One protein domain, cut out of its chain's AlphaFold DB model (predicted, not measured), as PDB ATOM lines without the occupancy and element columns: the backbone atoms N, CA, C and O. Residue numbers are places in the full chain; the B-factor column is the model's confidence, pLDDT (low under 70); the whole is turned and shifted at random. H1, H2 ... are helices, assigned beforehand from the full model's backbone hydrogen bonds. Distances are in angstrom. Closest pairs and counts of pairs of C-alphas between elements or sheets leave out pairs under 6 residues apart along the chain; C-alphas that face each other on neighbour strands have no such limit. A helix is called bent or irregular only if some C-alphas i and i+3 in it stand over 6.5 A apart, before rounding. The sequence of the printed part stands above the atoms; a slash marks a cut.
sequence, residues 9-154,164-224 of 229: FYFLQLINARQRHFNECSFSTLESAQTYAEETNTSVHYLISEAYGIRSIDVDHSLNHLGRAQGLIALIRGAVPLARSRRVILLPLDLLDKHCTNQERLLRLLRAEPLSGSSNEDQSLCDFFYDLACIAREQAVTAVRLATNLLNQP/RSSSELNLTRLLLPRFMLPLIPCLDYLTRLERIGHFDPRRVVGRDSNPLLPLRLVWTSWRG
ATOM      1  N   PHE A   9      97.393  80.893 128.789       95.44
ATOM      2  CA  PHE A   9      97.177  81.009 130.226       95.44
ATOM      3  C   PHE A   9      96.073  82.016 130.579       95.44
ATOM      4  O   PHE A   9      95.131  81.626 131.258       95.44
ATOM      5  N   TYR A  10      96.117  83.252 130.068       96.62
ATOM      6  CA  TYR A  10      95.123  84.281 130.411       96.62
ATOM      7  C   TYR A  10      93.727  83.972 129.855       96.62
ATOM      8  O   TYR A  10      92.721  84.237 130.510       96.62
ATOM      9  N   PHE A  11      93.640  83.319 128.691       97.25
ATOM     10  CA  PHE A  11      92.360  82.800 128.200       97.25
ATOM     11  C   PHE A  11      91.779  81.740 129.139       97.25
ATOM     12  O   PHE A  11      90.605  81.808 129.499       97.25
ATOM     13  N   LEU A  12      92.594  80.762 129.545       97.94
ATOM     14  CA  LEU A  12      92.155  79.705 130.453       97.94
ATOM     15  C   LEU A  12      91.825  80.251 131.843       97.94
ATOM     16  O   LEU A  12      90.837  79.822 132.423       97.94
ATOM     17  N   GLN A  13      92.598  81.209 132.359       97.25
ATOM     18  CA  GLN A  13      92.334  81.861 133.640       97.25
ATOM     19  C   GLN A  13      90.958  82.539 133.628       97.25
ATOM     20  O   GLN A  13      90.134  82.237 134.492       97.25
ATOM     21  N   LEU A  14      90.665  83.342 132.599       97.81
ATOM     22  CA  LEU A  14      89.361  83.983 132.409       97.81
ATOM     23  C   LEU A  14      88.212  82.967 132.348       97.81
ATOM     24  O   LEU A  14      87.190  83.145 133.015       97.81
ATOM     25  N   ILE A  15      88.362  81.912 131.542       97.75
ATOM     26  CA  ILE A  15      87.331  80.875 131.380       97.75
ATOM     27  C   ILE A  15      87.107  80.145 132.708       97.75
ATOM     28  O   ILE A  15      85.972  80.047 133.169       97.75
ATOM     29  N   ASN A  16      88.181  79.695 133.357       97.38
ATOM     30  CA  ASN A  16      88.118  78.935 134.601       97.38
ATOM     31  C   ASN A  16      87.553  79.770 135.756       97.38
ATOM     32  O   ASN A  16      86.787  79.248 136.563       97.38
ATOM     33  N   ALA A  17      87.900  81.056 135.854       96.50
ATOM     34  CA  ALA A  17      87.342  81.952 136.867       96.50
ATOM     35  C   ALA A  17      85.833  82.142 136.683       96.50
ATOM     36  O   ALA A  17      85.064  82.024 137.637       96.50
ATOM     37  N   ARG A  18      85.379  82.353 135.442       95.44
ATOM     38  CA  ARG A  18      83.944  82.449 135.137       95.44
ATOM     39  C   ARG A  18      83.201  81.142 135.376       95.44
ATOM     40  O   ARG A  18      82.076  81.185 135.854       95.44
ATOM     41  N   GLN A  19      83.817  80.004 135.061       95.69
ATOM     42  CA  GLN A  19      83.223  78.695 135.304       95.69
ATOM     43  C   GLN A  19      83.060  78.421 136.804       95.69
ATOM     44  O   GLN A  19      81.994  77.966 137.209       95.69
ATOM     45  N   ARG A  20      84.070  78.744 137.626       92.19
ATOM     46  CA  ARG A  20      83.988  78.626 139.093       92.19
ATOM     47  C   ARG A  20      82.860  79.485 139.669       92.19
ATOM     48  O   ARG A  20      82.035  78.978 140.414       92.19
ATOM     49  N   HIS A  21      82.762  80.739 139.228       90.38
ATOM     50  CA  HIS A  21      81.751  81.672 139.731       90.38
ATOM     51  C   HIS A  21      80.360  81.496 139.075       90.38
ATOM     52  O   HIS A  21      79.409  82.178 139.442       90.38
ATOM     53  N   PHE A  22      80.177  80.597 138.100       87.25
ATOM     54  CA  PHE A  22      78.950  80.558 137.286       87.25
ATOM     55  C   PHE A  22      77.653  80.422 138.106       87.25
ATOM     56  O   PHE A  22      76.648  81.045 137.768       87.25
ATOM     57  N   ASN A  23      77.689  79.650 139.197       84.19
ATOM     58  CA  ASN A  23      76.544  79.427 140.090       84.19
ATOM     59  C   ASN A  23      76.653  80.164 141.434       84.19
ATOM     60  O   ASN A  23      75.760  80.050 142.273       84.19
ATOM     61  N   GLU A  24      77.736  80.901 141.667       83.50
ATOM     62  CA  GLU A  24      77.930  81.610 142.929       83.50
ATOM     63  C   GLU A  24      77.212  82.960 142.882       83.50
ATOM     64  O   GLU A  24      77.319  83.726 141.921       83.50
ATOM     65  N   CYS A  25      76.456  83.248 143.937       80.75
ATOM     66  CA  CYS A  25      75.604  84.429 144.023       80.75
ATOM     67  C   CYS A  25      76.192  85.547 144.888       80.75
ATOM     68  O   CYS A  25      75.487  86.528 145.080       80.75
ATOM     69  N   SER A  26      77.427  85.408 145.395       88.81
ATOM     70  CA  SER A  26      78.116  86.363 146.282       88.81
ATOM     71  C   SER A  26      79.607  86.028 146.426       88.81
ATOM     72  O   SER A  26      79.993  84.890 146.177       88.81
ATOM     73  N   PHE A  27      80.408  86.971 146.927       93.75
ATOM     74  CA  PHE A  27      81.821  86.764 147.263       93.75
ATOM     75  C   PHE A  27      82.002  86.614 148.771       93.75
ATOM     76  O   PHE A  27      81.521  87.460 149.519       93.75
ATOM     77  N   SER A  28      82.717  85.590 149.238       92.25
ATOM     78  CA  SER A  28      82.944  85.403 150.680       92.25
ATOM     79  C   SER A  28      83.704  86.578 151.300       92.25
ATOM     80  O   SER A  28      83.329  87.045 152.370       92.25
ATOM     81  N   THR A  29      84.728  87.076 150.601       94.88
ATOM     82  CA  THR A  29      85.562  88.196 151.054       94.88
ATOM     83  C   THR A  29      85.797  89.242 149.970       94.88
ATOM     84  O   THR A  29      85.705  88.952 148.770       94.88
ATOM     85  N   LEU A  30      86.190  90.451 150.368       95.62
ATOM     86  CA  LEU A  30      86.649  91.494 149.452       95.62
ATOM     87  C   LEU A  30      87.835  91.018 148.608       95.62
ATOM     88  O   LEU A  30      87.898  91.292 147.408       95.62
ATOM     89  N   GLU A  31      88.757  90.278 149.220       96.25
ATOM     90  CA  GLU A  31      89.902  89.693 148.524       96.25
ATOM     91  C   GLU A  31      89.446  88.720 147.431       96.25
ATOM     92  O   GLU A  31      89.942  88.788 146.309       96.25
ATOM     93  N   SER A  32      88.439  87.879 147.695       96.25
ATOM     94  CA  SER A  32      87.895  86.971 146.676       96.25
ATOM     95  C   SER A  32      87.282  87.728 145.489       96.25
ATOM     96  O   SER A  32      87.483  87.336 144.337       96.25
ATOM     97  N   ALA A  33      86.627  88.868 145.740       96.44
ATOM     98  CA  ALA A  33      86.109  89.740 144.687       96.44
ATOM     99  C   ALA A  33      87.231  90.395 143.861       96.44
ATOM    100  O   ALA A  33      87.124  90.499 142.637       96.44
ATOM    101  N   GLN A  34      88.326  90.806 144.504       97.06
ATOM    102  CA  GLN A  34      89.502  91.350 143.818       97.06
ATOM    103  C   GLN A  34      90.232  90.286 142.993       97.06
ATOM    104  O   GLN A  34      90.590  90.558 141.848       97.06
ATOM    105  N   THR A  35      90.402  89.079 143.531       97.25
ATOM    106  CA  THR A  35      90.984  87.936 142.813       97.25
ATOM    107  C   THR A  35      90.142  87.577 141.599       97.25
ATOM    108  O   THR A  35      90.672  87.430 140.502       97.25
ATOM    109  N   TYR A  36      88.817  87.538 141.738       97.44
ATOM    110  CA  TYR A  36      87.941  87.325 140.591       97.44
ATOM    111  C   TYR A  36      88.079  88.437 139.544       97.44
ATOM    112  O   TYR A  36      88.122  88.163 138.343       97.44
ATOM    113  N   ALA A  37      88.178  89.700 139.969       97.44
ATOM    114  CA  ALA A  37      88.414  90.819 139.061       97.44
ATOM    115  C   ALA A  37      89.760  90.697 138.325       97.44
ATOM    116  O   ALA A  37      89.820  90.977 137.130       97.44
ATOM    117  N   GLU A  38      90.806  90.232 139.004       96.81
ATOM    118  CA  GLU A  38      92.121  89.957 138.427       96.81
ATOM    119  C   GLU A  38      92.065  88.823 137.394       96.81
ATOM    120  O   GLU A  38      92.439  88.994 136.233       96.81
ATOM    121  N   GLU A  39      91.473  87.693 137.755       97.69
ATOM    122  CA  GLU A  39      91.369  86.546 136.856       97.69
ATOM    123  C   GLU A  39      90.443  86.799 135.656       97.69
ATOM    124  O   GLU A  39      90.534  86.095 134.651       97.69
ATOM    125  N   THR A  40      89.557  87.800 135.724       97.38
ATOM    126  CA  THR A  40      88.604  88.109 134.648       97.38
ATOM    127  C   THR A  40      88.929  89.388 133.879       97.38
ATOM    128  O   THR A  40      89.158  89.344 132.672       97.38
ATOM    129  N   ASN A  41      88.931  90.544 134.541       97.06
ATOM    130  CA  ASN A  41      89.132  91.843 133.901       97.06
ATOM    131  C   ASN A  41      90.607  92.040 133.544       97.06
ATOM    132  O   ASN A  41      90.905  92.428 132.415       97.06
ATOM    133  N   THR A  42      91.528  91.728 134.463       97.44
ATOM    134  CA  THR A  42      92.964  91.887 134.196       97.44
ATOM    135  C   THR A  42      93.439  90.930 133.103       97.44
ATOM    136  O   THR A  42      94.165  91.362 132.212       97.44
ATOM    137  N   SER A  43      92.965  89.678 133.081       97.62
ATOM    138  CA  SER A  43      93.257  88.730 131.989       97.62
ATOM    139  C   SER A  43      92.973  89.308 130.594       97.62
ATOM    140  O   SER A  43      93.762  89.117 129.670       97.62
ATOM    141  N   VAL A  44      91.875  90.059 130.429       97.69
ATOM    142  CA  VAL A  44      91.562  90.735 129.158       97.69
ATOM    143  C   VAL A  44      92.583  91.833 128.854       97.69
ATOM    144  O   VAL A  44      93.055  91.927 127.722       97.69
ATOM    145  N   HIS A  45      92.961  92.633 129.849       97.50
ATOM    146  CA  HIS A  45      93.942  93.709 129.680       97.50
ATOM    147  C   HIS A  45      95.339  93.179 129.347       97.50
ATOM    148  O   HIS A  45      96.000  93.738 128.474       97.50
ATOM    149  N   TYR A  46      95.757  92.070 129.961       96.88
ATOM    150  CA  TYR A  46      97.004  91.384 129.617       96.88
ATOM    151  C   TYR A  46      96.990  90.874 128.178       96.88
ATOM    152  O   TYR A  46      97.922  91.141 127.424       96.88
ATOM    153  N   LEU A  47      95.905  90.225 127.747       96.62
ATOM    154  CA  LEU A  47      95.761  89.768 126.362       96.62
ATOM    155  C   LEU A  47      95.775  90.931 125.359       96.62
ATOM    156  O   LEU A  47      96.359  90.802 124.284       96.62
ATOM    157  N   ILE A  48      95.173  92.074 125.704       95.75
ATOM    158  CA  ILE A  48      95.243  93.291 124.883       95.75
ATOM    159  C   ILE A  48      96.689  93.794 124.804       95.75
ATOM    160  O   ILE A  48      97.166  94.069 123.707       95.75
ATOM    161  N   SER A  49      97.405  93.879 125.929       94.62
ATOM    162  CA  SER A  49      98.816  94.290 125.959       94.62
ATOM    163  C   SER A  49      99.694  93.381 125.091       94.62
ATOM    164  O   SER A  49     100.447  93.859 124.238       94.62
ATOM    165  N   GLU A  50      99.519  92.064 125.220       93.88
ATOM    166  CA  GLU A  50     100.220  91.067 124.409       93.88
ATOM    167  C   GLU A  50      99.877  91.171 122.920       93.88
ATOM    168  O   GLU A  50     100.749  90.965 122.073       93.88
ATOM    169  N   ALA A  51      98.636  91.535 122.579       93.56
ATOM    170  CA  ALA A  51      98.227  91.754 121.194       93.56
ATOM    171  C   ALA A  51      98.954  92.947 120.549       93.56
ATOM    172  O   ALA A  51      99.161  92.969 119.338       93.56
ATOM    173  N   TYR A  52      99.393  93.918 121.348       91.50
ATOM    174  CA  TYR A  52     100.250  95.009 120.887       91.50
ATOM    175  C   TYR A  52     101.752  94.696 120.992       91.50
ATOM    176  O   TYR A  52     102.579  95.555 120.692       91.50
ATOM    177  N   GLY A  53     102.115  93.471 121.384       90.25
ATOM    178  CA  GLY A  53     103.503  93.029 121.506       90.25
ATOM    179  C   GLY A  53     104.211  93.500 122.777       90.25
ATOM    180  O   GLY A  53     105.433  93.432 122.819       90.25
ATOM    181  N   ILE A  54     103.474  93.963 123.793       90.75
ATOM    182  CA  ILE A  54     104.034  94.386 125.083       90.75
ATOM    183  C   ILE A  54     103.896  93.246 126.086       90.75
ATOM    184  O   ILE A  54     102.780  92.807 126.378       90.75
ATOM    185  N   ARG A  55     105.024  92.802 126.651       89.69
ATOM    186  CA  ARG A  55     105.079  91.784 127.710       89.69
ATOM    187  C   ARG A  55     106.001  92.264 128.819       89.69
ATOM    188  O   ARG A  55     107.147  91.837 128.934       89.69
ATOM    189  N   SER A  56     105.486  93.181 129.627       89.75
ATOM    190  CA  SER A  56     106.262  93.870 130.648       89.75
ATOM    191  C   SER A  56     105.588  93.741 132.004       89.75
ATOM    192  O   SER A  56     104.483  94.238 132.188       89.75
ATOM    193  N   ILE A  57     106.313  93.166 132.968       91.69
ATOM    194  CA  ILE A  57     105.878  93.032 134.369       91.69
ATOM    195  C   ILE A  57     105.459  94.393 134.946       91.69
ATOM    196  O   ILE A  57     104.469  94.509 135.664       91.69
ATOM    197  N   ASP A  58     106.186  95.448 134.581       91.56
ATOM    198  CA  ASP A  58     105.906  96.817 134.996       91.56
ATOM    199  C   ASP A  58     104.514  97.290 134.521       91.56
ATOM    200  O   ASP A  58     103.710  97.832 135.291       91.56
ATOM    201  N   VAL A  59     104.214  97.060 133.237       94.38
ATOM    202  CA  VAL A  59     102.903  97.364 132.644       94.38
ATOM    203  C   VAL A  59     101.832  96.486 133.277       94.38
ATOM    204  O   VAL A  59     100.774  97.000 133.645       94.38
ATOM    205  N   ASP A  60     102.129  95.205 133.480       95.50
ATOM    206  CA  ASP A  60     101.201  94.234 134.046       95.50
ATOM    207  C   ASP A  60     100.757  94.637 135.459       95.50
ATOM    208  O   ASP A  60      99.563  94.620 135.751       95.50
ATOM    209  N   HIS A  61     101.663  95.133 136.311       96.12
ATOM    210  CA  HIS A  61     101.286  95.674 137.622       96.12
ATOM    211  C   HIS A  61     100.264  96.816 137.513       96.12
ATOM    212  O   HIS A  61      99.277  96.846 138.251       96.12
ATOM    213  N   SER A  62     100.459  97.735 136.563       97.00
ATOM    214  CA  SER A  62      99.522  98.843 136.332       97.00
ATOM    215  C   SER A  62      98.167  98.337 135.819       97.00
ATOM    216  O   SER A  62      97.116  98.789 136.280       97.00
ATOM    217  N   LEU A  63      98.180  97.371 134.894       97.62
ATOM    218  CA  LEU A  63      96.976  96.746 134.344       97.62
ATOM    219  C   LEU A  63      96.225  95.902 135.378       97.62
ATOM    220  O   LEU A  63      94.997  95.841 135.317       97.62
ATOM    221  N   ASN A  64      96.919  95.310 136.353       97.81
ATOM    222  CA  ASN A  64      96.280  94.553 137.423       97.81
ATOM    223  C   ASN A  64      95.418  95.439 138.318       97.81
ATOM    224  O   ASN A  64      94.241  95.161 138.541       97.81
ATOM    225  N   HIS A  65      95.978  96.560 138.771       98.00
ATOM    226  CA  HIS A  65      95.226  97.544 139.545       98.00
ATOM    227  C   HIS A  65      94.060  98.136 138.737       98.00
ATOM    228  O   HIS A  65      92.965  98.318 139.273       98.00
ATOM    229  N   LEU A  66      94.248  98.357 137.429       98.06
ATOM    230  CA  LEU A  66      93.173  98.760 136.520       98.06
ATOM    231  C   LEU A  66      92.042  97.719 136.464       98.06
ATOM    232  O   LEU A  66      90.872  98.073 136.617       98.06
ATOM    233  N   GLY A  67      92.375  96.446 136.242       98.00
ATOM    234  CA  GLY A  67      91.399  95.362 136.145       98.00
ATOM    235  C   GLY A  67      90.636  95.153 137.452       98.00
ATOM    236  O   GLY A  67      89.410  95.029 137.429       98.00
ATOM    237  N   ARG A  68      91.324  95.231 138.598       98.31
ATOM    238  CA  ARG A  68      90.707  95.199 139.934       98.31
ATOM    239  C   ARG A  68      89.739  96.360 140.154       98.31
ATOM    240  O   ARG A  68      88.600  96.127 140.554       98.31
ATOM    241  N   ALA A  69      90.150  97.592 139.842       98.19
ATOM    242  CA  ALA A  69      89.276  98.762 139.936       98.19
ATOM    243  C   ALA A  69      88.018  98.592 139.073       98.19
ATOM    244  O   ALA A  69      86.897  98.771 139.550       98.19
ATOM    245  N   GLN A  70      88.200  98.187 137.814       97.88
ATOM    246  CA  GLN A  70      87.109  97.960 136.871       97.88
ATOM    247  C   GLN A  70      86.148  96.866 137.358       97.88
ATOM    248  O   GLN A  70      84.931  97.043 137.284       97.88
ATOM    249  N   GLY A  71      86.678  95.758 137.880       97.44
ATOM    250  CA  GLY A  71      85.878  94.660 138.413       97.44
ATOM    251  C   GLY A  71      85.038  95.082 139.615       97.44
ATOM    252  O   GLY A  71      83.828  94.875 139.603       97.44
ATOM    253  N   LEU A  72      85.633  95.759 140.603       97.88
ATOM    254  CA  LEU A  72      84.895  96.258 141.771       97.88
ATOM    255  C   LEU A  72      83.805  97.264 141.377       97.88
ATOM    256  O   LEU A  72      82.672  97.173 141.847       97.88
ATOM    257  N   ILE A  73      84.098  98.181 140.451       97.38
ATOM    258  CA  ILE A  73      83.107  99.136 139.933       97.38
ATOM    259  C   ILE A  73      81.970  98.418 139.203       97.38
ATOM    260  O   ILE A  73      80.811  98.826 139.315       97.38
ATOM    261  N   ALA A  74      82.266  97.335 138.479       96.00
ATOM    262  CA  ALA A  74      81.241  96.519 137.843       96.00
ATOM    263  C   ALA A  74      80.303  95.871 138.875       96.00
ATOM    264  O   ALA A  74      79.097  95.840 138.625       96.00
ATOM    265  N   LEU A  75      80.817  95.439 140.035       95.69
ATOM    266  CA  LEU A  75      79.988  94.942 141.140       95.69
ATOM    267  C   LEU A  75      79.089  96.047 141.708       95.69
ATOM    268  O   LEU A  75      77.876  95.859 141.803       95.69
ATOM    269  N   ILE A  76      79.649  97.233 141.986       95.94
ATOM    270  CA  ILE A  76      78.879  98.386 142.488       95.94
ATOM    271  C   ILE A  76      77.751  98.754 141.514       95.94
ATOM    272  O   ILE A  76      76.593  98.903 141.906       95.94
ATOM    273  N   ARG A  77      78.074  98.880 140.223       94.44
ATOM    274  CA  ARG A  77      77.112  99.227 139.166       94.44
ATOM    275  C   ARG A  77      76.072  98.131 138.937       94.44
ATOM    276  O   ARG A  77      74.933  98.428 138.581       94.44
ATOM    277  N   GLY A  78      76.469  96.872 139.100       94.06
ATOM    278  CA  GLY A  78      75.614  95.704 138.925       94.06
ATOM    279  C   GLY A  78      74.657  95.456 140.090       94.06
ATOM    280  O   GLY A  78      73.631  94.812 139.874       94.06
ATOM    281  N   ALA A  79      74.939  95.990 141.282       94.31
ATOM    282  CA  ALA A  79      74.207  95.675 142.508       94.31
ATOM    283  C   ALA A  79      72.687  95.870 142.377       94.31
ATOM    284  O   ALA A  79      71.917  94.938 142.598       94.31
ATOM    285  N   VAL A  80      72.238  97.055 141.953       94.81
ATOM    286  CA  VAL A  80      70.802  97.366 141.843       94.81
ATOM    287  C   VAL A  80      70.128  96.622 140.679       94.81
ATOM    288  O   VAL A  80      69.096  95.990 140.918       94.81
ATOM    289  N   PRO A  81      70.664  96.619 139.435       94.25
ATOM    290  CA  PRO A  81      70.052  95.863 138.343       94.25
ATOM    291  C   PRO A  81      69.925  94.366 138.643       94.25
ATOM    292  O   PRO A  81      68.880  93.778 138.359       94.25
ATOM    293  N   LEU A  82      70.949  93.746 139.237       93.31
ATOM    294  CA  LEU A  82      70.928  92.324 139.588       93.31
ATOM    295  C   LEU A  82      69.958  92.037 140.736       93.31
ATOM    296  O   LEU A  82      69.163  91.100 140.635       93.31
ATOM    297  N   ALA A  83      69.933  92.879 141.770       93.75
ATOM    298  CA  ALA A  83      68.980  92.751 142.868       93.75
ATOM    299  C   ALA A  83      67.525  92.847 142.375       93.75
ATOM    300  O   ALA A  83      66.683  92.035 142.764       93.75
ATOM    301  N   ARG A  84      67.225  93.800 141.480       93.75
ATOM    302  CA  ARG A  84      65.872  94.028 140.943       93.75
ATOM    303  C   ARG A  84      65.430  92.950 139.950       93.75
ATOM    304  O   ARG A  84      64.303  92.472 140.051       93.75
ATOM    305  N   SER A  85      66.299  92.553 139.017       92.81
ATOM    306  CA  SER A  85      65.932  91.637 137.920       92.81
ATOM    307  C   SER A  85      66.140  90.155 138.237       92.81
ATOM    308  O   SER A  85      65.352  89.321 137.798       92.81
ATOM    309  N   ARG A  86      67.194  89.811 138.988       91.81
ATOM    310  CA  ARG A  86      67.608  88.421 139.254       91.81
ATOM    311  C   ARG A  86      67.461  88.012 140.716       91.81
ATOM    312  O   ARG A  86      67.495  86.823 140.993       91.81
ATOM    313  N   ARG A  87      67.262  88.969 141.633       91.94
ATOM    314  CA  ARG A  87      67.210  88.740 143.090       91.94
ATOM    315  C   ARG A  87      68.519  88.168 143.658       91.94
ATOM    316  O   ARG A  87      68.487  87.347 144.564       91.94
ATOM    317  N   VAL A  88      69.654  88.612 143.113       91.12
ATOM    318  CA  VAL A  88      71.011  88.138 143.450       91.12
ATOM    319  C   VAL A  88      71.891  89.313 143.891       91.12
ATOM    320  O   VAL A  88      71.724  90.420 143.376       91.12
ATOM    321  N   ILE A  89      72.838  89.067 144.809       90.31
ATOM    322  CA  ILE A  89      73.804  90.058 145.316       90.31
ATOM    323  C   ILE A  89      75.248  89.594 145.083       90.31
ATOM    324  O   ILE A  89      75.875  89.005 145.957       90.31
ATOM    325  N   LEU A  90      75.833  89.981 143.952       92.25
ATOM    326  CA  LEU A  90      77.256  89.755 143.672       92.25
ATOM    327  C   LEU A  90      78.145  90.794 144.379       92.25
ATOM    328  O   LEU A  90      78.729  91.659 143.731       92.25
ATOM    329  N   LEU A  91      78.212  90.743 145.710       93.75
ATOM    330  CA  LEU A  91      79.028  91.644 146.531       93.75
ATOM    331  C   LEU A  91      79.828  90.874 147.601       93.75
ATOM    332  O   LEU A  91      79.450  89.745 147.929       93.75
ATOM    333  N   PRO A  92      80.920  91.462 148.128       94.50
ATOM    334  CA  PRO A  92      81.665  90.911 149.261       94.50
ATOM    335  C   PRO A  92      80.826  90.882 150.538       94.50
ATOM    336  O   PRO A  92      80.236  91.897 150.912       94.50
ATOM    337  N   LEU A  93      80.765  89.722 151.188       91.94
ATOM    338  CA  LEU A  93      79.942  89.510 152.380       91.94
ATOM    339  C   LEU A  93      80.621  89.950 153.673       91.94
ATOM    340  O   LEU A  93      79.947  90.482 154.546       91.94
ATOM    341  N   ASP A  94      81.937  89.799 153.768       91.81
ATOM    342  CA  ASP A  94      82.750  90.283 154.891       91.81
ATOM    343  C   ASP A  94      82.579  91.788 155.154       91.81
ATOM    344  O   ASP A  94      82.556  92.236 156.300       91.81
ATOM    345  N   LEU A  95      82.398  92.582 154.097       89.25
ATOM    346  CA  LEU A  95      82.096  94.006 154.220       89.25
ATOM    347  C   LEU A  95      80.691  94.269 154.784       89.25
ATOM    348  O   LEU A  95      80.480  95.311 155.397       89.25
ATOM    349  N   LEU A  96      79.723  93.361 154.621       87.19
ATOM    350  CA  LEU A  96      78.371  93.549 155.166       87.19
ATOM    351  C   LEU A  96      78.352  93.470 156.688       87.19
ATOM    352  O   LEU A  96      77.657  94.261 157.334       87.19
ATOM    353  N   ASP A  97      79.160  92.568 157.244       82.19
ATOM    354  CA  ASP A  97      79.286  92.379 158.687       82.19
ATOM    355  C   ASP A  97      79.778  93.666 159.366       82.19
ATOM    356  O   ASP A  97      79.277  94.045 160.427       82.19
ATOM    357  N   LYS A  98      80.678  94.412 158.707       85.25
ATOM    358  CA  LYS A  98      81.180  95.713 159.181       85.25
ATOM    359  C   LYS A  98      80.080  96.776 159.304       85.25
ATOM    360  O   LYS A  98      80.146  97.620 160.194       85.25
ATOM    361  N   HIS A  99      79.070  96.731 158.436       84.31
ATOM    362  CA  HIS A  99      77.960  97.690 158.414       84.31
ATOM    363  C   HIS A  99      76.663  97.111 159.003       84.31
ATOM    364  O   HIS A  99      75.571  97.596 158.695       84.31
ATOM    365  N   CYS A 100      76.767  96.074 159.845       63.19
ATOM    366  CA  CYS A 100      75.650  95.465 160.579       63.19
ATOM    367  C   CYS A 100      74.449  95.094 159.685       63.19
ATOM    368  O   CYS A 100      73.282  95.213 160.081       63.19
ATOM    369  N   THR A 101      74.727  94.661 158.457       77.62
ATOM    370  CA  THR A 101      73.716  94.310 157.460       77.62
ATOM    371  C   THR A 101      73.881  92.853 157.056       77.62
ATOM    372  O   THR A 101      74.985  92.336 157.001       77.62
ATOM    373  N   ASN A 102      72.772  92.172 156.771       87.00
ATOM    374  CA  ASN A 102      72.797  90.830 156.196       87.00
ATOM    375  C   ASN A 102      72.406  90.877 154.709       87.00
ATOM    376  O   ASN A 102      71.879  91.879 154.214       87.00
ATOM    377  N   GLN A 103      72.647  89.776 153.998       89.69
ATOM    378  CA  GLN A 103      72.338  89.666 152.571       89.69
ATOM    379  C   GLN A 103      70.867  89.967 152.255       89.69
ATOM    380  O   GLN A 103      70.572  90.700 151.316       89.69
ATOM    381  N   GLU A 104      69.929  89.430 153.034       90.31
ATOM    382  CA  GLU A 104      68.496  89.607 152.786       90.31
ATOM    383  C   GLU A 104      68.072  91.077 152.912       90.31
ATOM    384  O   GLU A 104      67.371  91.611 152.049       90.31
ATOM    385  N   ARG A 105      68.547  91.759 153.958       90.50
ATOM    386  CA  ARG A 105      68.308  93.182 154.192       90.50
ATOM    387  C   ARG A 105      68.900  94.012 153.062       90.50
ATOM    388  O   ARG A 105      68.191  94.857 152.518       90.50
ATOM    389  N   LEU A 106      70.142  93.743 152.657       91.50
ATOM    390  CA  LEU A 106      70.753  94.417 151.513       91.50
ATOM    391  C   LEU A 106      69.925  94.205 150.234       91.50
ATOM    392  O   LEU A 106      69.657  95.158 149.499       91.50
ATOM    393  N   LEU A 107      69.459  92.976 149.993       93.25
ATOM    394  CA  LEU A 107      68.671  92.631 148.808       93.25
ATOM    395  C   LEU A 107      67.357  93.408 148.798       93.25
ATOM    396  O   LEU A 107      66.952  93.939 147.762       93.25
ATOM    397  N   ARG A 108      66.699  93.486 149.955       92.69
ATOM    398  CA  ARG A 108      65.467  94.248 150.151       92.69
ATOM    399  C   ARG A 108      65.688  95.736 149.878       92.69
ATOM    400  O   ARG A 108      64.917  96.323 149.123       92.69
ATOM    401  N   LEU A 109      66.750  96.327 150.431       92.62
ATOM    402  CA  LEU A 109      67.056  97.753 150.275       92.62
ATOM    403  C   LEU A 109      67.378  98.133 148.827       92.62
ATOM    404  O   LEU A 109      66.839  99.121 148.334       92.62
ATOM    405  N   LEU A 110      68.194  97.339 148.121       93.19
ATOM    406  CA  LEU A 110      68.561  97.585 146.716       93.19
ATOM    407  C   LEU A 110      67.368  97.494 145.753       93.19
ATOM    408  O   LEU A 110      67.374  98.078 144.665       93.19
ATOM    409  N   ARG A 111      66.343  96.735 146.143       92.94
ATOM    410  CA  ARG A 111      65.103  96.585 145.378       92.94
ATOM    411  C   ARG A 111      64.095  97.689 145.647       92.94
ATOM    412  O   ARG A 111      63.267  97.938 144.775       92.94
ATOM    413  N   ALA A 112      64.156  98.313 146.816       90.69
ATOM    414  CA  ALA A 112      63.323  99.456 147.142       90.69
ATOM    415  C   ALA A 112      63.727 100.689 146.317       90.69
ATOM    416  O   ALA A 112      64.834 100.777 145.771       90.69
ATOM    417  N   GLU A 113      62.807 101.643 146.219       86.50
ATOM    418  CA  GLU A 113      63.112 102.975 145.705       86.50
ATOM    419  C   GLU A 113      63.787 103.817 146.800       86.50
ATOM    420  O   GLU A 113      63.499 103.621 147.986       86.50
ATOM    421  N   PRO A 114      64.709 104.727 146.438       82.94
ATOM    422  CA  PRO A 114      65.414 105.545 147.413       82.94
ATOM    423  C   PRO A 114      64.430 106.500 148.096       82.94
ATOM    424  O   PRO A 114      63.836 107.366 147.452       82.94
ATOM    425  N   LEU A 115      64.267 106.354 149.409       77.69
ATOM    426  CA  LEU A 115      63.430 107.241 150.214       77.69
ATOM    427  C   LEU A 115      64.118 108.604 150.408       77.69
ATOM    428  O   LEU A 115      65.348 108.724 150.386       77.69
ATOM    429  N   SER A 116      63.312 109.654 150.591       67.12
ATOM    430  CA  SER A 116      63.802 111.023 150.820       67.12
ATOM    431  C   SER A 116      64.312 111.262 152.250       67.12
ATOM    432  O   SER A 116      65.011 112.245 152.475       67.12
ATOM    433  N   GLY A 117      63.995 110.378 153.203       66.38
ATOM    434  CA  GLY A 117      64.519 110.405 154.573       66.38
ATOM    435  C   GLY A 117      65.616 109.356 154.769       66.38
ATOM    436  O   GLY A 117      65.479 108.239 154.281       66.38
ATOM    437  N   SER A 118      66.696 109.704 155.474       68.19
ATOM    438  CA  SER A 118      67.776 108.769 155.807       68.19
ATOM    439  C   SER A 118      67.355 107.881 156.978       68.19
ATOM    440  O   SER A 118      67.470 108.278 158.140       68.19
ATOM    441  N   SER A 119      66.843 106.685 156.689       82.12
ATOM    442  CA  SER A 119      66.738 105.655 157.722       82.12
ATOM    443  C   SER A 119      68.145 105.187 158.124       82.12
ATOM    444  O   SER A 119      69.077 105.254 157.321       82.12
ATOM    445  N   ASN A 120      68.313 104.673 159.346       85.06
ATOM    446  CA  ASN A 120      69.590 104.072 159.756       85.06
ATOM    447  C   ASN A 120      70.015 102.938 158.801       85.06
ATOM    448  O   ASN A 120      71.201 102.767 158.545       85.06
ATOM    449  N   GLU A 121      69.051 102.202 158.232       84.81
ATOM    450  CA  GLU A 121      69.315 101.143 157.248       84.81
ATOM    451  C   GLU A 121      69.852 101.705 155.918       84.81
ATOM    452  O   GLU A 121      70.769 101.128 155.334       84.81
ATOM    453  N   ASP A 122      69.328 102.843 155.450       87.94
ATOM    454  CA  ASP A 122      69.848 103.521 154.255       87.94
ATOM    455  C   ASP A 122      71.256 104.077 154.490       87.94
ATOM    456  O   ASP A 122      72.075 104.060 153.574       87.94
ATOM    457  N   GLN A 123      71.569 104.518 155.712       89.88
ATOM    458  CA  GLN A 123      72.924 104.950 156.048       89.88
ATOM    459  C   GLN A 123      73.906 103.774 156.001       89.88
ATOM    460  O   GLN A 123      74.932 103.881 155.340       89.88
ATOM    461  N   SER A 124      73.563 102.626 156.599       91.31
ATOM    462  CA  SER A 124      74.403 101.420 156.535       91.31
ATOM    463  C   SER A 124      74.642 100.941 155.100       91.31
ATOM    464  O   SER A 124      75.737 100.487 154.770       91.31
ATOM    465  N   LEU A 125      73.635 101.072 154.227       92.56
ATOM    466  CA  LEU A 125      73.772 100.809 152.796       92.56
ATOM    467  C   LEU A 125      74.798 101.752 152.149       92.56
ATOM    468  O   LEU A 125      75.701 101.291 151.452       92.56
ATOM    469  N   CYS A 126      74.656 103.061 152.367       93.31
ATOM    470  CA  CYS A 126      75.570 104.063 151.825       93.31
ATOM    471  C   CYS A 126      76.997 103.871 152.344       93.31
ATOM    472  O   CYS A 126      77.930 103.944 151.550       93.31
ATOM    473  N   ASP A 127      77.170 103.569 153.632       94.19
ATOM    474  CA  ASP A 127      78.480 103.320 154.242       94.19
ATOM    475  C   ASP A 127      79.161 102.090 153.617       94.19
ATOM    476  O   ASP A 127      80.343 102.136 153.279       94.19
ATOM    477  N   PHE A 128      78.401 101.019 153.359       94.81
ATOM    478  CA  PHE A 128      78.908  99.836 152.659       94.81
ATOM    479  C   PHE A 128      79.406 100.167 151.244       94.81
ATOM    480  O   PHE A 128      80.503  99.771 150.836       94.81
ATOM    481  N   PHE A 129      78.610 100.905 150.466       95.81
ATOM    482  CA  PHE A 129      79.004 101.293 149.111       95.81
ATOM    483  C   PHE A 129      80.103 102.356 149.096       95.81
ATOM    484  O   PHE A 129      80.878 102.392 148.139       95.81
ATOM    485  N   TYR A 130      80.198 103.184 150.136       96.38
ATOM    486  CA  TYR A 130      81.308 104.103 150.356       96.38
ATOM    487  C   TYR A 130      82.622 103.339 150.509       96.38
ATOM    488  O   TYR A 130      83.565 103.613 149.768       96.38
ATOM    489  N   ASP A 131      82.668 102.337 151.387       96.38
ATOM    490  CA  ASP A 131      83.870 101.531 151.600       96.38
ATOM    491  C   ASP A 131      84.297 100.821 150.309       96.38
ATOM    492  O   ASP A 131      85.453 100.921 149.882       96.38
ATOM    493  N   LEU A 132      83.349 100.184 149.613       96.62
ATOM    494  CA  LEU A 132      83.627  99.501 148.349       96.62
ATOM    495  C   LEU A 132      84.099 100.474 147.251       96.62
ATOM    496  O   LEU A 132      85.014 100.155 146.482       96.62
ATOM    497  N   ALA A 133      83.513 101.674 147.185       97.19
ATOM    498  CA  ALA A 133      83.924 102.729 146.262       97.19
ATOM    499  C   ALA A 133      85.321 103.278 146.588       97.19
ATOM    500  O   ALA A 133      86.097 103.533 145.663       97.19
ATOM    501  N   CYS A 134      85.662 103.425 147.871       97.25
ATOM    502  CA  CYS A 134      86.987 103.839 148.328       97.25
ATOM    503  C   CYS A 134      88.058 102.843 147.884       97.25
ATOM    504  O   CYS A 134      89.037 103.244 147.253       97.25
ATOM    505  N   ILE A 135      87.829 101.546 148.105       97.56
ATOM    506  CA  ILE A 135      88.754 100.488 147.677       97.56
ATOM    507  C   ILE A 135      88.914 100.501 146.152       97.56
ATOM    508  O   ILE A 135      90.031 100.463 145.634       97.56
ATOM    509  N   ALA A 136      87.814 100.597 145.401       97.88
ATOM    510  CA  ALA A 136      87.875 100.658 143.942       97.88
ATOM    511  C   ALA A 136      88.651 101.888 143.436       97.88
ATOM    512  O   ALA A 136      89.434 101.791 142.485       97.88
ATOM    513  N   ARG A 137      88.467 103.043 144.087       97.50
ATOM    514  CA  ARG A 137      89.193 104.279 143.778       97.50
ATOM    515  C   ARG A 137      90.681 104.152 144.087       97.50
ATOM    516  O   ARG A 137      91.493 104.591 143.279       97.50
ATOM    517  N   GLU A 138      91.049 103.523 145.197       97.69
ATOM    518  CA  GLU A 138      92.448 103.276 145.558       97.69
ATOM    519  C   GLU A 138      93.170 102.432 144.498       97.69
ATOM    520  O   GLU A 138      94.285 102.768 144.084       97.69
ATOM    521  N   GLN A 139      92.511 101.386 143.986       97.62
ATOM    522  CA  GLN A 139      93.040 100.574 142.887       97.62
ATOM    523  C   GLN A 139      93.227 101.419 141.616       97.62
ATOM    524  O   GLN A 139      94.284 101.373 140.987       97.62
ATOM    525  N   ALA A 140      92.253 102.269 141.273       97.56
ATOM    526  CA  ALA A 140      92.350 103.161 140.116       97.56
ATOM    527  C   ALA A 140      93.512 104.165 140.242       97.56
ATOM    528  O   ALA A 140      94.311 104.310 139.317       97.56
ATOM    529  N   VAL A 141      93.646 104.823 141.396       96.81
ATOM    530  CA  VAL A 141      94.748 105.759 141.680       96.81
ATOM    531  C   VAL A 141      96.097 105.045 141.632       96.81
ATOM    532  O   VAL A 141      97.056 105.569 141.063       96.81
ATOM    533  N   THR A 142      96.178 103.826 142.168       97.38
ATOM    534  CA  THR A 142      97.408 103.031 142.126       97.38
ATOM    535  C   THR A 142      97.801 102.670 140.695       97.38
ATOM    536  O   THR A 142      98.971 102.828 140.343       97.38
ATOM    537  N   ALA A 143      96.843 102.294 139.842       97.31
ATOM    538  CA  ALA A 143      97.096 102.051 138.422       97.31
ATOM    539  C   ALA A 143      97.681 103.292 137.724       97.31
ATOM    540  O   ALA A 143      98.702 103.197 137.041       97.31
ATOM    541  N   VAL A 144      97.088 104.473 137.955       96.31
ATOM    542  CA  VAL A 144      97.578 105.756 137.409       96.31
ATOM    543  C   VAL A 144      98.990 106.062 137.896       96.31
ATOM    544  O   VAL A 144      99.845 106.450 137.096       96.31
ATOM    545  N   ARG A 145      99.245 105.892 139.196       96.25
ATOM    546  CA  ARG A 145     100.551 106.155 139.812       96.25
ATOM    547  C   ARG A 145     101.634 105.280 139.190       96.25
ATOM    548  O   ARG A 145     102.663 105.805 138.773       96.25
ATOM    549  N   LEU A 146     101.396 103.971 139.101       95.75
ATOM    550  CA  LEU A 146     102.352 103.035 138.508       95.75
ATOM    551  C   LEU A 146     102.600 103.366 137.037       95.75
ATOM    552  O   LEU A 146     103.748 103.563 136.652       95.75
ATOM    553  N   ALA A 147     101.543 103.566 136.248       94.81
ATOM    554  CA  ALA A 147     101.688 103.912 134.840       94.81
ATOM    555  C   ALA A 147     102.470 105.227 134.638       94.81
ATOM    556  O   ALA A 147     103.328 105.320 133.761       94.81
ATOM    557  N   THR A 148     102.227 106.231 135.484       93.94
ATOM    558  CA  THR A 148     102.930 107.523 135.433       93.94
ATOM    559  C   THR A 148     104.409 107.367 135.776       93.94
ATOM    560  O   THR A 148     105.262 107.925 135.086       93.94
ATOM    561  N   ASN A 149     104.730 106.564 136.792       93.25
ATOM    562  CA  ASN A 149     106.113 106.275 137.163       93.25
ATOM    563  C   ASN A 149     106.879 105.629 136.000       93.25
ATOM    564  O   ASN A 149     108.010 106.024 135.730       93.25
ATOM    565  N   LEU A 150     106.251 104.710 135.261       91.44
ATOM    566  CA  LEU A 150     106.868 104.060 134.098       91.44
ATOM    567  C   LEU A 150     107.135 105.021 132.940       91.44
ATOM    568  O   LEU A 150     108.175 104.932 132.288       91.44
ATOM    569  N   LEU A 151     106.238 105.981 132.700       90.19
ATOM    570  CA  LEU A 151     106.474 107.023 131.697       90.19
ATOM    571  C   LEU A 151     107.607 107.975 132.106       90.19
ATOM    572  O   LEU A 151     108.348 108.448 131.243       90.19
ATOM    573  N   ASN A 152     107.778 108.218 133.405       88.94
ATOM    574  CA  ASN A 152     108.774 109.152 133.928       88.94
ATOM    575  C   ASN A 152     110.166 108.535 134.143       88.94
ATOM    576  O   ASN A 152     111.124 109.279 134.351       88.94
ATOM    577  N   GLN A 153     110.317 107.208 134.080       83.38
ATOM    578  CA  GLN A 153     111.623 106.561 134.246       83.38
ATOM    579  C   GLN A 153     112.633 107.038 133.177       83.38
ATOM    580  O   GLN A 153     112.313 107.023 131.981       83.38
ATOM    581  N   PRO A 154     113.856 107.451 133.564       69.00
ATOM    582  CA  PRO A 154     114.890 107.879 132.626       69.00
ATOM    583  C   PRO A 154     115.462 106.694 131.832       69.00
ATOM    584  O   PRO A 154     115.621 105.592 132.354       69.00
ATOM    585  N   ARG A 164     115.685  95.487 120.499       65.19
ATOM    586  CA  ARG A 164     114.332  94.985 120.778       65.19
ATOM    587  C   ARG A 164     113.731  95.619 122.029       65.19
ATOM    588  O   ARG A 164     112.589  96.076 121.965       65.19
ATOM    589  N   SER A 165     114.491  95.728 123.119       71.06
ATOM    590  CA  SER A 165     113.996  96.318 124.372       71.06
ATOM    591  C   SER A 165     113.723  97.818 124.223       71.06
ATOM    592  O   SER A 165     112.759  98.339 124.784       71.06
ATOM    593  N   SER A 166     114.503  98.500 123.381       74.88
ATOM    594  CA  SER A 166     114.291  99.908 123.031       74.88
ATOM    595  C   SER A 166     112.999 100.115 122.233       74.88
ATOM    596  O   SER A 166     112.241 101.052 122.502       74.88
ATOM    597  N   SER A 167     112.712  99.229 121.273       80.25
ATOM    598  CA  SER A 167     111.472  99.276 120.488       80.25
ATOM    599  C   SER A 167     110.223  99.010 121.340       80.25
ATOM    600  O   SER A 167     109.259  99.774 121.265       80.25
ATOM    601  N   GLU A 168     110.271  98.006 122.222       81.75
ATOM    602  CA  GLU A 168     109.181  97.671 123.143       81.75
ATOM    603  C   GLU A 168     108.931  98.796 124.157       81.75
ATOM    604  O   GLU A 168     107.782  99.135 124.441       81.75
ATOM    605  N   LEU A 169     109.987  99.451 124.650       82.94
ATOM    606  CA  LEU A 169     109.868 100.597 125.553       82.94
ATOM    607  C   LEU A 169     109.195 101.804 124.880       82.94
ATOM    608  O   LEU A 169     108.341 102.453 125.488       82.94
ATOM    609  N   ASN A 170     109.556 102.118 123.632       87.19
ATOM    610  CA  ASN A 170     108.915 103.202 122.879       87.19
ATOM    611  C   ASN A 170     107.430 102.901 122.624       87.19
ATOM    612  O   ASN A 170     106.581 103.780 122.783       87.19
ATOM    613  N   LEU A 171     107.116 101.649 122.287       89.44
ATOM    614  CA  LEU A 171     105.750 101.184 122.069       89.44
ATOM    615  C   LEU A 171     104.943 101.238 123.377       89.44
ATOM    616  O   LEU A 171     103.833 101.768 123.397       89.44
ATOM    617  N   THR A 172     105.539 100.820 124.496       89.88
ATOM    618  CA  THR A 172     104.952 100.929 125.839       89.88
ATOM    619  C   THR A 172     104.622 102.377 126.188       89.88
ATOM    620  O   THR A 172     103.497 102.669 126.581       89.88
ATOM    621  N   ARG A 173     105.553 103.318 125.986       89.50
ATOM    622  CA  ARG A 173     105.310 104.748 126.246       89.50
ATOM    623  C   ARG A 173     104.167 105.316 125.406       89.50
ATOM    624  O   ARG A 173     103.426 106.169 125.885       89.50
ATOM    625  N   LEU A 174     104.013 104.832 124.174       90.94
ATOM    626  CA  LEU A 174     102.946 105.248 123.268       90.94
ATOM    627  C   LEU A 174     101.579 104.646 123.637       90.94
ATOM    628  O   LEU A 174     100.554 105.312 123.484       90.94
ATOM    629  N   LEU A 175     101.542 103.387 124.078       93.06
ATOM    630  CA  LEU A 175     100.294 102.648 124.292       93.06
ATOM    631  C   LEU A 175      99.799 102.646 125.733       93.06
ATOM    632  O   LEU A 175      98.591 102.565 125.940       93.06
ATOM    633  N   LEU A 176     100.676 102.790 126.723       93.31
ATOM    634  CA  LEU A 176     100.296 102.763 128.134       93.31
ATOM    635  C   LEU A 176      99.201 103.793 128.482       93.31
ATOM    636  O   LEU A 176      98.216 103.400 129.109       93.31
ATOM    637  N   PRO A 177      99.249 105.060 128.014       93.44
ATOM    638  CA  PRO A 177      98.135 105.992 128.210       93.44
ATOM    639  C   PRO A 177      96.810 105.497 127.614       93.44
ATOM    640  O   PRO A 177      95.744 105.752 128.174       93.44
ATOM    641  N   ARG A 178      96.862 104.761 126.495       93.69
ATOM    642  CA  ARG A 178      95.678 104.200 125.827       93.69
ATOM    643  C   ARG A 178      95.104 103.018 126.598       93.69
ATOM    644  O   ARG A 178      93.888 102.932 126.732       93.69
ATOM    645  N   PHE A 179      95.956 102.161 127.158       95.00
ATOM    646  CA  PHE A 179      95.515 101.082 128.042       95.00
ATOM    647  C   PHE A 179      94.846 101.598 129.316       95.00
ATOM    648  O   PHE A 179      93.980 100.921 129.855       95.00
ATOM    649  N   MET A 180      95.186 102.809 129.765       95.88
ATOM    650  CA  MET A 180      94.572 103.438 130.938       95.88
ATOM    651  C   MET A 180      93.232 104.137 130.649       95.88
ATOM    652  O   MET A 180      92.545 104.526 131.591       95.88
ATOM    653  N   LEU A 181      92.803 104.279 129.386       94.62
ATOM    654  CA  LEU A 181      91.529 104.935 129.034       94.62
ATOM    655  C   LEU A 181      90.283 104.364 129.740       94.62
ATOM    656  O   LEU A 181      89.416 105.172 130.091       94.62
ATOM    657  N   PRO A 182      90.162 103.046 130.015       95.12
ATOM    658  CA  PRO A 182      89.034 102.502 130.771       95.12
ATOM    659  C   PRO A 182      88.869 103.101 132.178       95.12
ATOM    660  O   PRO A 182      87.771 103.051 132.729       95.12
ATOM    661  N   LEU A 183      89.900 103.741 132.749       95.00
ATOM    662  CA  LEU A 183      89.772 104.464 134.020       95.00
ATOM    663  C   LEU A 183      88.833 105.663 133.937       95.00
ATOM    664  O   LEU A 183      88.222 106.014 134.938       95.00
ATOM    665  N   ILE A 184      88.685 106.294 132.774       93.75
ATOM    666  CA  ILE A 184      87.851 107.493 132.623       93.75
ATOM    667  C   ILE A 184      86.379 107.203 132.949       93.75
ATOM    668  O   ILE A 184      85.845 107.878 133.830       93.75
ATOM    669  N   PRO A 185      85.707 106.223 132.307       93.50
ATOM    670  CA  PRO A 185      84.337 105.870 132.671       93.50
ATOM    671  C   PRO A 185      84.236 105.288 134.086       93.50
ATOM    672  O   PRO A 185      83.231 105.512 134.758       93.50
ATOM    673  N   CYS A 186      85.268 104.582 134.562       94.12
ATOM    674  CA  CYS A 186      85.320 104.048 135.924       94.12
ATOM    675  C   CYS A 186      85.287 105.164 136.981       94.12
ATOM    676  O   CYS A 186      84.434 105.171 137.869       94.12
ATOM    677  N   LEU A 187      86.184 106.142 136.857       94.31
ATOM    678  CA  LEU A 187      86.273 107.287 137.757       94.31
ATOM    679  C   LEU A 187      85.050 108.197 137.627       94.31
ATOM    680  O   LEU A 187      84.524 108.628 138.646       94.31
ATOM    681  N   ASP A 188      84.547 108.433 136.409       93.50
ATOM    682  CA  ASP A 188      83.299 109.181 136.197       93.50
ATOM    683  C   ASP A 188      82.125 108.536 136.944       93.50
ATOM    684  O   ASP A 188      81.372 109.227 137.628       93.50
ATOM    685  N   TYR A 189      82.000 107.206 136.877       94.19
ATOM    686  CA  TYR A 189      80.978 106.487 137.629       94.19
ATOM    687  C   TYR A 189      81.137 106.674 139.143       94.19
ATOM    688  O   TYR A 189      80.164 107.020 139.809       94.19
ATOM    689  N   LEU A 190      82.349 106.512 139.688       95.12
ATOM    690  CA  LEU A 190      82.605 106.721 141.118       95.12
ATOM    691  C   LEU A 190      82.316 108.167 141.552       95.12
ATOM    692  O   LEU A 190      81.722 108.386 142.602       95.12
ATOM    693  N   THR A 191      82.686 109.163 140.743       94.06
ATOM    694  CA  THR A 191      82.364 110.573 141.010       94.06
ATOM    695  C   THR A 191      80.858 110.822 140.997       94.06
ATOM    696  O   THR A 191      80.361 111.593 141.816       94.06
ATOM    697  N   ARG A 192      80.104 110.179 140.097       93.19
ATOM    698  CA  ARG A 192      78.636 110.266 140.092       93.19
ATOM    699  C   ARG A 192      78.028 109.580 141.311       93.19
ATOM    700  O   ARG A 192      77.126 110.145 141.923       93.19
ATOM    701  N   LEU A 193      78.537 108.413 141.691       94.62
ATOM    702  CA  LEU A 193      78.104 107.714 142.898       94.62
ATOM    703  C   LEU A 193      78.283 108.575 144.150       94.62
ATOM    704  O   LEU A 193      77.363 108.672 144.954       94.62
ATOM    705  N   GLU A 194      79.410 109.267 144.263       94.88
ATOM    706  CA  GLU A 194      79.695 110.191 145.359       94.88
ATOM    707  C   GLU A 194      78.815 111.451 145.314       94.88
ATOM    708  O   GLU A 194      78.105 111.748 146.272       94.88
ATOM    709  N   ARG A 195      78.824 112.194 144.199       92.69
ATOM    710  CA  ARG A 195      78.197 113.528 144.124       92.69
ATOM    711  C   ARG A 195      76.685 113.503 143.959       92.69
ATOM    712  O   ARG A 195      76.008 114.406 144.428       92.69
ATOM    713  N   ILE A 196      76.178 112.531 143.207       90.69
ATOM    714  CA  ILE A 196      74.762 112.436 142.838       90.69
ATOM    715  C   ILE A 196      74.072 111.388 143.707       90.69
ATOM    716  O   ILE A 196      72.951 111.596 144.167       90.69
ATOM    717  N   GLY A 197      74.733 110.244 143.893       89.25
ATOM    718  CA  GLY A 197      74.200 109.137 144.674       89.25
ATOM    719  C   GLY A 197      74.361 109.314 146.179       89.25
ATOM    720  O   GLY A 197      73.573 108.738 146.919       89.25
ATOM    721  N   HIS A 198      75.343 110.099 146.640       93.62
ATOM    722  CA  HIS A 198      75.793 110.077 148.038       93.62
ATOM    723  C   HIS A 198      76.071 108.644 148.519       93.62
ATOM    724  O   HIS A 198      75.659 108.249 149.603       93.62
ATOM    725  N   PHE A 199      76.722 107.855 147.658       94.75
ATOM    726  CA  PHE A 199      76.992 106.423 147.832       94.75
ATOM    727  C   PHE A 199      75.766 105.500 147.828       94.75
ATOM    728  O   PHE A 199      75.927 104.289 147.921       94.75
ATOM    729  N   ASP A 200      74.562 106.014 147.570       93.94
ATOM    730  CA  ASP A 200      73.398 105.183 147.263       93.94
ATOM    731  C   ASP A 200      73.383 104.799 145.766       93.94
ATOM    732  O   ASP A 200      73.118 105.653 144.903       93.94
ATOM    733  N   PRO A 201      73.615 103.521 145.401       93.06
ATOM    734  CA  PRO A 201      73.620 103.103 144.001       93.06
ATOM    735  C   PRO A 201      72.236 103.216 143.345       93.06
ATOM    736  O   PRO A 201      72.155 103.380 142.125       93.06
ATOM    737  N   ARG A 202      71.140 103.186 144.118       93.00
ATOM    738  CA  ARG A 202      69.759 103.261 143.597       93.00
ATOM    739  C   ARG A 202      69.490 104.596 142.910       93.00
ATOM    740  O   ARG A 202      68.741 104.651 141.943       93.00
ATOM    741  N   ARG A 203      70.147 105.662 143.373       91.00
ATOM    742  CA  ARG A 203      70.008 107.031 142.849       91.00
ATOM    743  C   ARG A 203      70.792 107.279 141.556       91.00
ATOM    744  O   ARG A 203      70.579 108.295 140.895       91.00
ATOM    745  N   VAL A 204      71.713 106.381 141.209       90.38
ATOM    746  CA  VAL A 204      72.585 106.494 140.027       90.38
ATOM    747  C   VAL A 204      72.091 105.609 138.883       90.38
ATOM    748  O   VAL A 204      72.299 105.924 137.712       90.38
ATOM    749  N   VAL A 205      71.430 104.499 139.208       84.00
ATOM    750  CA  VAL A 205      70.933 103.525 138.231       84.00
ATOM    751  C   VAL A 205      69.856 104.147 137.345       84.00
ATOM    752  O   VAL A 205      68.927 104.781 137.829       84.00
ATOM    753  N   GLY A 206      69.988 103.964 136.029       71.31
ATOM    754  CA  GLY A 206      69.026 104.474 135.047       71.31
ATOM    755  C   GLY A 206      69.118 105.977 134.765       71.31
ATOM    756  O   GLY A 206      68.399 106.450 133.892       71.31
ATOM    757  N   ARG A 207      70.002 106.729 135.440       72.25
ATOM    758  CA  ARG A 207      70.318 108.109 135.049       72.25
ATOM    759  C   ARG A 207      71.291 108.131 133.878       72.25
ATOM    760  O   ARG A 207      72.224 107.323 133.825       72.25
ATOM    761  N   ASP A 208      71.086 109.095 132.985       61.25
ATOM    762  CA  ASP A 208      71.896 109.253 131.785       61.25
ATOM    763  C   ASP A 208      73.391 109.317 132.108       61.25
ATOM    764  O   ASP A 208      73.858 109.916 133.088       61.25
ATOM    765  N   SER A 209      74.158 108.640 131.256       69.06
ATOM    766  CA  SER A 209      75.608 108.776 131.183       69.06
ATOM    767  C   SER A 209      75.974 110.254 131.087       69.06
ATOM    768  O   SER A 209      75.273 111.021 130.432       69.06
ATOM    769  N   ASN A 210      77.104 110.650 131.673       80.56
ATOM    770  CA  ASN A 210      77.663 111.974 131.430       80.56
ATOM    771  C   ASN A 210      77.767 112.212 129.901       80.56
ATOM    772  O   ASN A 210      78.527 111.494 129.242       80.56
ATOM    773  N   PRO A 211      77.026 113.177 129.317       85.31
ATOM    774  CA  PRO A 211      76.947 113.342 127.862       85.31
ATOM    775  C   PRO A 211      78.289 113.771 127.259       85.31
ATOM    776  O   PRO A 211      78.544 113.570 126.075       85.31
ATOM    777  N   LEU A 212      79.181 114.320 128.087       89.31
ATOM    778  CA  LEU A 212      80.523 114.735 127.697       89.31
ATOM    779  C   LEU A 212      81.551 113.601 127.813       89.31
ATOM    780  O   LEU A 212      82.705 113.791 127.430       89.31
ATOM    781  N   LEU A 213      81.172 112.425 128.322       88.62
ATOM    782  CA  LEU A 213      82.085 111.293 128.492       88.62
ATOM    783  C   LEU A 213      82.743 110.845 127.172       88.62
ATOM    784  O   LEU A 213      83.963 110.660 127.180       88.62
ATOM    785  N   PRO A 214      82.023 110.738 126.031       89.88
ATOM    786  CA  PRO A 214      82.650 110.416 124.749       89.88
ATOM    787  C   PRO A 214      83.679 111.469 124.323       89.88
ATOM    788  O   PRO A 214      84.782 111.124 123.905       89.88
ATOM    789  N   LEU A 215      83.359 112.756 124.500       90.56
ATOM    790  CA  LEU A 215      84.274 113.854 124.175       90.56
ATOM    791  C   LEU A 215      85.516 113.824 125.064       90.56
ATOM    792  O   LEU A 215      86.633 113.983 124.575       90.56
ATOM    793  N   ARG A 216      85.340 113.556 126.362       88.81
ATOM    794  CA  ARG A 216      86.447 113.421 127.310       88.81
ATOM    795  C   ARG A 216      87.361 112.262 126.926       88.81
ATOM    796  O   ARG A 216      88.568 112.459 126.941       88.81
ATOM    797  N   LEU A 217      86.806 111.108 126.545       89.12
ATOM    798  CA  LEU A 217      87.564 109.939 126.083       89.12
ATOM    799  C   LEU A 217      88.407 110.251 124.843       89.12
ATOM    800  O   LEU A 217      89.612 109.980 124.832       89.12
ATOM    801  N   VAL A 218      87.794 110.857 123.820       88.75
ATOM    802  CA  VAL A 218      88.491 111.261 122.588       88.75
ATOM    803  C   VAL A 218      89.596 112.262 122.908       88.75
ATOM    804  O   VAL A 218      90.733 112.089 122.479       88.75
ATOM    805  N   TRP A 219      89.296 113.266 123.731       89.88
ATOM    806  CA  TRP A 219      90.256 114.288 124.130       89.88
ATOM    807  C   TRP A 219      91.459 113.719 124.885       89.88
ATOM    808  O   TRP A 219      92.604 114.055 124.584       89.88
ATOM    809  N   THR A 220      91.227 112.831 125.852       87.75
ATOM    810  CA  THR A 220      92.309 112.175 126.598       87.75
ATOM    811  C   THR A 220      93.125 111.239 125.719       87.75
ATOM    812  O   THR A 220      94.348 111.210 125.841       87.75
ATOM    813  N   SER A 221      92.467 110.518 124.806       88.19
ATOM    814  CA  SER A 221      93.139 109.635 123.852       88.19
ATOM    815  C   SER A 221      94.042 110.433 122.911       88.19
ATOM    816  O   SER A 221      95.202 110.071 122.722       88.19
ATOM    817  N   TRP A 222      93.542 111.563 122.399       88.00
ATOM    818  CA  TRP A 222      94.290 112.467 121.530       88.00
ATOM    819  C   TRP A 222      95.502 113.088 122.233       88.00
ATOM    820  O   TRP A 222      96.585 113.140 121.659       88.00
ATOM    821  N   ARG A 223      95.353 113.500 123.499       87.88
ATOM    822  CA  ARG A 223      96.463 114.056 124.290       87.88
ATOM    823  C   ARG A 223      97.528 113.025 124.669       87.88
ATOM    824  O   ARG A 223      98.625 113.429 125.041       87.88
ATOM    825  N   GLY A 224      97.212 111.730 124.637       82.00
ATOM    826  CA  GLY A 224      98.139 110.672 125.055       82.00
ATOM    827  C   GLY A 224      98.553 110.771 126.527       82.00
ATOM    828  O   GLY A 224      99.631 110.314 126.894       82.00
TER     829      GLY A 224
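Overview. This is residues 9 to 154 and 164 to 224 of the 229 residues of a protein of Paragonimus westermani (UniProt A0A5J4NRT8). An elongated stack of helices has two long helices, H3 and H6, side by side and opposite ways as its core. H2 crosses H3 on one side, with H1 beyond it as a hairpin, while H7 and H8 follow one another along the other side, with H9 beyond them. H5 lies across one end of H3, with H4 nearby, and H7 reaches out at the other end. The printed part has 207 residues, nine named helices, H1 to H9 in chain order, and no named strand; the class is all helix. It is compact, with a radius of gyration of the C-alphas of 18.4 A and spans of 60 by 37 by 26 A.

Arrangement. H1, residues 9 to 21, and H2, residues 30 to 51, touch as a helical hairpin at a shallow tilt of 31 degrees; the closest C-alphas, of Leu 14 and Thr 40, are 4.8 A apart. H3, residues 57 to 85, is the hub, touching five helices. With residues 60 to 72 alone it touches H2 at a steep tilt of 57 degrees, closest at C-alphas 42 and 67, 4.3 A. H4, residues 94 to 98, touches no helix. H5, residues 103 to 111, touches H3 about perpendicular, at 75 degrees, with C-alphas 84 and 111 closest at 5.2 A; H3 uses residues 79 to 84 alone. H6, residues 120 to 152, touches H3 at a shallow tilt of 23 degrees, opposite ways, closest at C-alphas 62 and 143, 4.5 A. H7, residues 164 to 179, only just touches H6, with 3 pairs of C-alphas within 8 A, the closest being 151 and 173 at 6.0 A. H8, residues 183 to 195, touches H6, closest at C-alphas 133 and 190, 6.6 A. H9, residues 213 to 223, is close to H8 but not clearly touching, at 7.0 A between C-alphas 184 and 217. Every O i to N i+4 pair is within hydrogen-bond range in H1, H5, H6, H8 and H9; the counts are 16 of 18 in H2, 23 of 25 in H3, 10 of 12 in H7 and 0 of 1 in H4, where 1 of 2 O i to N i+3 pairs is.

Along the chain. H1 begins at C-alpha 9, (97.177, 81.009, 130.226). H2 measures 30.5 A, H3 40.1 A and H6 47.2 A. H3 is irregular, with C-alphas 77 and 80 7.1 A apart; H7 only just, at 6.9 A for 174 and 177. H9 ends at C-alpha 223, (96.463, 114.056, 124.290).

Size, cuts and confidence. Residues 155 to 163 are not printed, leaving 17.5 A between C-alphas 154 and 164. The link from H8 to H9 is long. Confidence is under 70 at residues 100, 116 to 118, 154, 164 and 208 to 209.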